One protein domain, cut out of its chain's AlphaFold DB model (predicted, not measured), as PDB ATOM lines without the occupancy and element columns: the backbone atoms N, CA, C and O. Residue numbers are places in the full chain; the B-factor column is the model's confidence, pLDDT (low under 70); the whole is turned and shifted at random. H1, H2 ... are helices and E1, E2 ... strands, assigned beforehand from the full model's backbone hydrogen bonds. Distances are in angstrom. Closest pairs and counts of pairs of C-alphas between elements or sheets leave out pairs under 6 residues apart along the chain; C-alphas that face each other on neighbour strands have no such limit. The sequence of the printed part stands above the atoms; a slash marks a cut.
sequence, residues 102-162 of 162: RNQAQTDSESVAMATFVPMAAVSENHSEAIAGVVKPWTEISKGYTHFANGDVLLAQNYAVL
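Overview. This is residues 102 to 162 of the 162 residues of an uncharacterized protein of Halomonas sp. QHL1 (UniProt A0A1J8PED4). With little regular structure, the domain is a small hairpin of two short strands, E1 and E2, with a single-turn helix, H1, directly after E2, and long loops running out from them. The tail, residues 157 to 162, sticks out free. The printed part has 61 residues, in the order E1, E2, H1; the class is mixed, with 12 residues in named elements. It is loose, with a radius of gyration of the C-alphas of 13.6 A, and elongated, spanning 46 by 27 by 19 A.

Arrangement. E1, residues 114 to 117, and E2, residues 134 to 137, form an antiparallel hairpin, their directions at 138 degrees. N 117 and O 134, 2.8 A apart, are within hydrogen-bond range. H1, residues 138 to 141, is too short for any O i to N i+4 pair; its one O i to N i+3 pair is within range. The closest C-alphas of E1 and H1, those of Met 114 and Trp 138, are 5.4 A apart.

Along the chain. E1 begins at C-alpha 114 (11.301, 8.674, -20.844) and is 9.4 A long. E2 is 10.1 A long. H1, 5.2 A long, ends at C-alpha 141 (19.987, 12.491, -19.539).

Size, cuts and confidence. The C-alphas farthest apart, those of Glu 110 and Leu 162, are 48.3 A apart. The printed part has no cut. The link from E1 to E2 is long, 16 residues. Residues 106 to 110 and 158 to 162 have pLDDT under 70.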
ATOM      1  N   ARG A 102      26.242   1.735 -26.979       75.69
ATOM      2  CA  ARG A 102      25.476   2.972 -27.159       75.69
ATOM      3  C   ARG A 102      23.993   2.651 -27.117       75.69
ATOM      4  O   ARG A 102      23.463   2.117 -28.085       75.69
ATOM      5  N   ASN A 103      23.326   3.079 -26.058       79.00
ATOM      6  CA  ASN A 103      21.875   3.028 -25.987       79.00
ATOM      7  C   ASN A 103      21.284   4.310 -26.583       79.00
ATOM      8  O   ASN A 103      21.685   5.419 -26.236       79.00
ATOM      9  N   GLN A 104      20.364   4.156 -27.532       75.00
ATOM     10  CA  GLN A 104      19.602   5.262 -28.105       75.00
ATOM     11  C   GLN A 104      18.129   5.012 -27.821       75.00
ATOM     12  O   GLN A 104      17.596   3.976 -28.211       75.00
ATOM     13  N   ALA A 105      17.472   5.958 -27.157       76.50
ATOM     14  CA  ALA A 105      16.022   5.951 -27.086       76.50
ATOM     15  C   ALA A 105      15.457   6.442 -28.428       76.50
ATOM     16  O   ALA A 105      15.870   7.496 -28.927       76.50
ATOM     17  N   GLN A 106      14.521   5.691 -29.012       67.88
ATOM     18  CA  GLN A 106      13.726   6.190 -30.134       67.88
ATOM     19  C   GLN A 106      12.987   7.440 -29.665       67.88
ATOM     20  O   GLN A 106      12.217   7.399 -28.713       67.88
ATOM     21  N   THR A 107      13.309   8.569 -30.288       62.06
ATOM     22  CA  THR A 107      12.629   9.835 -30.038       62.06
ATOM     23  C   THR A 107      11.739  10.072 -31.243       62.06
ATOM     24  O   THR A 107      12.217  10.523 -32.282       62.06
ATOM     25  N   ASP A 108      10.473   9.693 -31.126       67.31
ATOM     26  CA  ASP A 108       9.478  10.022 -32.140       67.31
ATOM     27  C   ASP A 108       9.090  11.495 -31.969       67.31
ATOM     28  O   ASP A 108       8.993  11.989 -30.847       67.31
ATOM     29  N   SER A 109       8.852  12.218 -33.067       64.19
ATOM     30  CA  SER A 109       8.572  13.667 -33.037       64.19
ATOM     31  C   SER A 109       7.348  14.064 -32.193       64.19
ATOM     32  O   SER A 109       7.187  15.239 -31.876       64.19
ATOM     33  N   GLU A 110       6.496  13.103 -31.828       67.44
ATOM     34  CA  GLU A 110       5.258  13.307 -31.069       67.44
ATOM     35  C   GLU A 110       5.351  12.867 -29.599       67.44
ATOM     36  O   GLU A 110       4.445  13.166 -28.821       67.44
ATOM     37  N   SER A 111       6.427  12.187 -29.176       73.94
ATOM     38  CA  SER A 111       6.566  11.734 -27.788       73.94
ATOM     39  C   SER A 111       7.978  11.915 -27.235       73.94
ATOM     40  O   SER A 111       8.988  11.582 -27.855       73.94
ATOM     41  N   VAL A 112       8.054  12.452 -26.017       81.19
ATOM     42  CA  VAL A 112       9.314  12.545 -25.282       81.19
ATOM     43  C   VAL A 112       9.618  11.171 -24.703       81.19
ATOM     44  O   VAL A 112       8.916  10.701 -23.808       81.19
ATOM     45  N   ALA A 113      10.673  10.530 -25.201       88.94
ATOM     46  CA  ALA A 113      11.151   9.280 -24.630       88.94
ATOM     47  C   ALA A 113      11.528   9.489 -23.158       88.94
ATOM     48  O   ALA A 113      12.295  10.397 -22.830       88.94
ATOM     49  N   MET A 114      10.997   8.647 -22.274       90.75
ATOM     50  CA  MET A 114      11.301   8.674 -20.844       90.75
ATOM     51  C   MET A 114      12.255   7.535 -20.503       90.75
ATOM     52  O   MET A 114      12.127   6.428 -21.024       90.75
ATOM     53  N   ALA A 115      13.198   7.799 -19.606       91.38
ATOM     54  CA  ALA A 115      14.131   6.800 -19.110       91.38
ATOM     55  C   ALA A 115      14.357   6.965 -17.605       91.38
ATOM     56  O   ALA A 115      14.243   8.059 -17.046       91.38
ATOM     57  N   THR A 116      14.673   5.856 -16.941       92.25
ATOM     58  CA  THR A 116      14.999   5.852 -15.516       92.25
ATOM     59  C   THR A 116      16.427   6.340 -15.323       92.25
ATOM     60  O   THR A 116      17.382   5.717 -15.778       92.25
ATOM     61  N   PHE A 117      16.576   7.453 -14.617       92.62
ATOM     62  CA  PHE A 117      17.855   7.934 -14.129       92.62
ATOM     63  C   PHE A 117      18.168   7.285 -12.782       92.62
ATOM     64  O   PHE A 117      17.412   7.447 -11.823       92.62
ATOM     65  N   VAL A 118      19.292   6.576 -12.705       91.44
ATOM     66  CA  VAL A 118      19.737   5.873 -11.496       91.44
ATOM     67  C   VAL A 118      21.003   6.549 -10.962       91.44
ATOM     68  O   VAL A 118      22.072   6.397 -11.558       91.44
ATOM     69  N   PRO A 119      20.922   7.312  -9.857       88.75
ATOM     70  CA  PRO A 119      22.108   7.778  -9.148       88.75
ATOM     71  C   PRO A 119      22.902   6.589  -8.601       88.75
ATOM     72  O   PRO A 119      22.306   5.646  -8.091       88.75
ATOM     73  N   MET A 120      24.237   6.659  -8.605       84.62
ATOM     74  CA  MET A 120      25.070   5.583  -8.039       84.62
ATOM     75  C   MET A 120      24.723   5.294  -6.570       84.62
ATOM     76  O   MET A 120      24.642   4.143  -6.172       84.62
ATOM     77  N   ALA A 121      24.423   6.336  -5.787       84.44
ATOM     78  CA  ALA A 121      24.001   6.206  -4.390       84.44
ATOM     79  C   ALA A 121      22.661   5.463  -4.198       84.44
ATOM     80  O   ALA A 121      22.332   5.091  -3.077       84.44
ATOM     81  N   ALA A 122      21.878   5.279  -5.264       84.06
ATOM     82  CA  ALA A 122      20.627   4.523  -5.242       84.06
ATOM     83  C   ALA A 122      20.816   3.045  -5.634       84.06
ATOM     84  O   ALA A 122      19.855   2.276  -5.600       84.06
ATOM     85  N   VAL A 123      22.034   2.644  -6.014       83.81
ATOM     86  CA  VAL A 123      22.381   1.248  -6.285       83.81
ATOM     87  C   VAL A 123      22.829   0.611  -4.976       83.81
ATOM     88  O   VAL A 123      23.808   1.037  -4.370       83.81
ATOM     89  N   SER A 124      22.092  -0.403  -4.531       81.56
ATOM     90  CA  SER A 124      22.455  -1.168  -3.341       81.56
ATOM     91  C   SER A 124      23.697  -2.019  -3.598       81.56
ATOM     92  O   SER A 124      23.846  -2.610  -4.667       81.56
ATOM     93  N   GLU A 125      24.555  -2.138  -2.589       78.75
ATOM     94  CA  GLU A 125      25.644  -3.123  -2.572       78.75
ATOM     95  C   GLU A 125      25.114  -4.549  -2.326       78.75
ATOM     96  O   GLU A 125      25.814  -5.534  -2.569       78.75
ATOM     97  N   ASN A 126      23.860  -4.671  -1.872       77.50
ATOM     98  CA  ASN A 126      23.218  -5.954  -1.626       77.50
ATOM     99  C   ASN A 126      22.615  -6.533  -2.910       77.50
ATOM    100  O   ASN A 126      21.954  -5.857  -3.698       77.50
ATOM    101  N   HIS A 127      22.795  -7.840  -3.073       71.00
ATOM    102  CA  HIS A 127      22.226  -8.608  -4.172       71.00
ATOM    103  C   HIS A 127      20.686  -8.653  -4.116       71.00
ATOM    104  O   HIS A 127      20.104  -8.774  -3.041       71.00
ATOM    105  N   SER A 128      20.040  -8.654  -5.289       74.81
ATOM    106  CA  SER A 128      18.575  -8.729  -5.468       74.81
ATOM    107  C   SER A 128      17.762  -7.566  -4.900       74.81
ATOM    108  O   SER A 128      16.537  -7.661  -4.846       74.81
ATOM    109  N   GLU A 129      18.399  -6.460  -4.529       81.56
ATOM    110  CA  GLU A 129      17.669  -5.246  -4.188       81.56
ATOM    111  C   GLU A 129      17.168  -4.534  -5.445       81.56
ATOM    112  O   GLU A 129      17.826  -4.507  -6.489       81.56
ATOM    113  N   ALA A 130      15.980  -3.944  -5.341       80.25
ATOM    114  CA  ALA A 130      15.427  -3.150  -6.423       80.25
ATOM    115  C   ALA A 130      16.266  -1.881  -6.623       80.25
ATOM    116  O   ALA A 130      16.571  -1.159  -5.674       80.25
ATOM    117  N   ILE A 131      16.603  -1.581  -7.877       82.62
ATOM    118  CA  ILE A 131      17.278  -0.332  -8.221       82.62
ATOM    119  C   ILE A 131      16.239   0.791  -8.202       82.62
ATOM    120  O   ILE A 131      15.326   0.821  -9.031       82.62
ATOM    121  N   ALA A 132      16.388   1.724  -7.266       82.25
ATOM    122  CA  ALA A 132      15.570   2.927  -7.223       82.25
ATOM    123  C   ALA A 132      16.093   3.965  -8.228       82.25
ATOM    124  O   ALA A 132      17.296   4.202  -8.344       82.25
ATOM    125  N   GLY A 133      15.185   4.617  -8.951       87.12
ATOM    126  CA  GLY A 133      15.540   5.647  -9.919       87.12
ATOM    127  C   GLY A 133      14.428   6.665 -10.125       87.12
ATOM    128  O   GLY A 133      13.290   6.473  -9.703       87.12
ATOM    129  N   VAL A 134      14.779   7.769 -10.778       91.69
ATOM    130  CA  VAL A 134      13.860   8.863 -11.102       91.69
ATOM    131  C   VAL A 134      13.598   8.846 -12.596       91.69
ATOM    132  O   VAL A 134      14.534   8.878 -13.391       91.69
ATOM    133  N   VAL A 135      12.332   8.820 -12.996       93.31
ATOM    134  CA  VAL A 135      11.969   8.885 -14.414       93.31
ATOM    135  C   VAL A 135      12.223  10.304 -14.930       93.31
ATOM    136  O   VAL A 135      11.723  11.271 -14.355       93.31
ATOM    137  N   LYS A 136      13.006  10.430 -16.005       93.44
ATOM    138  CA  LYS A 136      13.355  11.707 -16.639       93.44
ATOM    139  C   LYS A 136      13.202  11.656 -18.162       93.44
ATOM    140  O   LYS A 136      13.372  10.584 -18.750       93.44
ATOM    141  N   PRO A 137      12.938  12.803 -18.811       92.69
ATOM    142  CA  PRO A 137      13.064  12.936 -20.257       92.69
ATOM    143  C   PRO A 137      14.454  12.522 -20.740       92.69
ATOM    144  O   PRO A 137      15.468  12.980 -20.213       92.69
ATOM    145  N   TRP A 138      14.516  11.701 -21.789       91.44
ATOM    146  CA  TRP A 138      15.769  11.258 -22.398       91.44
ATOM    147  C   TRP A 138      16.654  12.438 -22.803       91.44
ATOM    148  O   TRP A 138      17.865  12.398 -22.618       91.44
ATOM    149  N   THR A 139      16.063  13.526 -23.296       90.44
ATOM    150  CA  THR A 139      16.786  14.741 -23.696       90.44
ATOM    151  C   THR A 139      17.637  15.332 -22.568       90.44
ATOM    152  O   THR A 139      18.738  15.803 -22.847       90.44
ATOM    153  N   GLU A 140      17.202  15.227 -21.306       92.06
ATOM    154  CA  GLU A 140      17.938  15.712 -20.128       92.06
ATOM    155  C   GLU A 140      19.113  14.810 -19.726       92.06
ATOM    156  O   GLU A 140      20.100  15.290 -19.170       92.06
ATOM    157  N   ILE A 141      19.016  13.506 -19.994       91.62
ATOM    158  CA  ILE A 141      19.987  12.491 -19.539       91.62
ATOM    159  C   ILE A 141      20.754  11.816 -20.689       91.62
ATOM    160  O   ILE A 141      21.587  10.939 -20.476       91.62
ATOM    161  N   SER A 142      20.527  12.262 -21.924       88.44
ATOM    162  CA  SER A 142      21.165  11.741 -23.142       88.44
ATOM    163  C   SER A 142      22.654  12.086 -23.259       88.44
ATOM    164  O   SER A 142      23.358  11.504 -24.083       88.44
ATOM    165  N   LYS A 143      23.159  13.037 -22.464       88.38
ATOM    166  CA  LYS A 143      24.556  13.490 -22.493       88.38
ATOM    167  C   LYS A 143      25.127  13.562 -21.083       88.38
ATOM    168  O   LYS A 143      24.423  13.935 -20.154       88.38
ATOM    169  N   GLY A 144      26.417  13.254 -20.948       87.75
ATOM    170  CA  GLY A 144      27.146  13.368 -19.679       87.75
ATOM    171  C   GLY A 144      26.945  12.205 -18.702       87.75
ATOM    172  O   GLY A 144      27.511  12.245 -17.615       87.75
ATOM    173  N   TYR A 145      26.198  11.168 -19.088       88.56
ATOM    174  CA  TYR A 145      25.922   9.994 -18.258       88.56
ATOM    175  C   TYR A 145      26.246   8.694 -18.995       88.56
ATOM    176  O   TYR A 145      26.239   8.646 -20.227       88.56
ATOM    177  N   THR A 146      26.507   7.634 -18.230       87.94
ATOM    178  CA  THR A 146      26.622   6.269 -18.755       87.94
ATOM    179  C   THR A 146      25.229   5.702 -18.974       87.94
ATOM    180  O   THR A 146      24.421   5.653 -18.048       87.94
ATOM    181  N   HIS A 147      24.941   5.271 -20.198       89.38
ATOM    182  CA  HIS A 147      23.663   4.657 -20.533       89.38
ATOM    183  C   HIS A 147      23.753   3.143 -20.432       89.38
ATOM    184  O   HIS A 147      24.767   2.553 -20.790       89.38
ATOM    185  N   PHE A 148      22.659   2.525 -20.012       89.81
ATOM    186  CA  PHE A 148      22.494   1.080 -19.936       89.81
ATOM    187  C   PHE A 148      21.021   0.726 -20.177       89.81
ATOM    188  O   PHE A 148      20.151   1.599 -20.111       89.81
ATOM    189  N   ALA A 149      20.755  -0.534 -20.486       89.12
ATOM    190  CA  ALA A 149      19.434  -1.075 -20.752       89.12
ATOM    191  C   ALA A 149      19.176  -2.337 -19.916       89.12
ATOM    192  O   ALA A 149      20.075  -2.899 -19.290       89.12
ATOM    193  N   ASN A 150      17.925  -2.798 -19.908       87.12
ATOM    194  CA  ASN A 150      17.575  -4.060 -19.260       87.12
ATOM    195  C   ASN A 150      18.369  -5.214 -19.886       87.12
ATOM    196  O   ASN A 150      18.320  -5.414 -21.098       87.12
ATOM    197  N   GLY A 151      19.057  -5.984 -19.044       86.25
ATOM    198  CA  GLY A 151      19.943  -7.070 -19.466       86.25
ATOM    199  C   GLY A 151      21.427  -6.690 -19.511       86.25
ATOM    200  O   GLY A 151      22.258  -7.593 -19.585       86.25
ATOM    201  N   ASP A 152      21.771  -5.402 -19.406       88.12
ATOM    202  CA  ASP A 152      23.164  -4.981 -19.249       88.12
ATOM    203  C   ASP A 152      23.691  -5.338 -17.851       88.12
ATOM    204  O   ASP A 152      22.975  -5.281 -16.849       88.12
ATOM    205  N   VAL A 153      24.983  -5.665 -17.778       87.81
ATOM    206  CA  VAL A 153      25.703  -5.882 -16.518       87.81
ATOM    207  C   VAL A 153      26.527  -4.640 -16.206       87.81
ATOM    208  O   VAL A 153      27.417  -4.265 -16.971       87.81
ATOM    209  N   LEU A 154      26.242  -4.004 -15.070       86.25
ATOM    210  CA  LEU A 154      26.949  -2.810 -14.616       86.25
ATOM    211  C   LEU A 154      28.109  -3.182 -13.695       86.25
ATOM    212  O   LEU A 154      27.933  -3.909 -12.722       86.25
ATOM    213  N   LEU A 155      29.287  -2.631 -13.982       84.00
ATOM    214  CA  LEU A 155      30.457  -2.726 -13.117       84.00
ATOM    215  C   LEU A 155      30.775  -1.335 -12.562       84.00
ATOM    216  O   LEU A 155      31.215  -0.452 -13.300       84.00
ATOM    217  N   ALA A 156      30.554  -1.138 -11.263       79.88
ATOM    218  CA  ALA A 156      30.939   0.096 -10.592       79.88
ATOM    219  C   ALA A 156      32.463   0.135 -10.411       79.88
ATOM    220  O   ALA A 156      33.045  -0.705  -9.725       79.88
ATOM    221  N   GLN A 157      33.118   1.122 -11.021       73.62
ATOM    222  CA  GLN A 157      34.527   1.410 -10.776       73.62
ATOM    223  C   GLN A 157      34.614   2.556  -9.767       73.62
ATOM    224  O   GLN A 157      34.557   3.727 -10.139       73.62
ATOM    225  N   ASN A 158      34.735   2.227  -8.483       63.59
ATOM    226  CA  ASN A 158      35.007   3.242  -7.471       63.59
ATOM    227  C   ASN A 158      36.463   3.698  -7.614       63.59
ATOM    228  O   ASN A 158      37.390   2.995  -7.217       63.59
ATOM    229  N   TYR A 159      36.670   4.892  -8.169       47.38
ATOM    230  CA  TYR A 159      37.919   5.621  -7.979       47.38
ATOM    231  C   TYR A 159      37.901   6.199  -6.562       47.38
ATOM    232  O   TYR A 159      37.541   7.354  -6.356       47.38
ATOM    233  N   ALA A 160      38.251   5.383  -5.569       38.22
ATOM    234  CA  ALA A 160      38.700   5.920  -4.295       38.22
ATOM    235  C   ALA A 160      40.079   6.548  -4.542       38.22
ATOM    236  O   ALA A 160      41.099   5.862  -4.524       38.22
ATOM    237  N   VAL A 161      40.097   7.840  -4.867       35.09
ATOM    238  CA  VAL A 161      41.306   8.648  -4.712       35.09
ATOM    239  C   VAL A 161      41.461   8.854  -3.206       35.09
ATOM    240  O   VAL A 161      40.685   9.599  -2.609       35.09
ATOM    241  N   LEU A 162      42.382   8.100  -2.604       35.59
ATOM    242  CA  LEU A 162      42.974   8.434  -1.307       35.59
ATOM    243  C   LEU A 162      43.959   9.592  -1.484       35.59
ATOM    244  O   LEU A 162      44.646   9.611  -2.533       35.59
TER     245      LEU A 162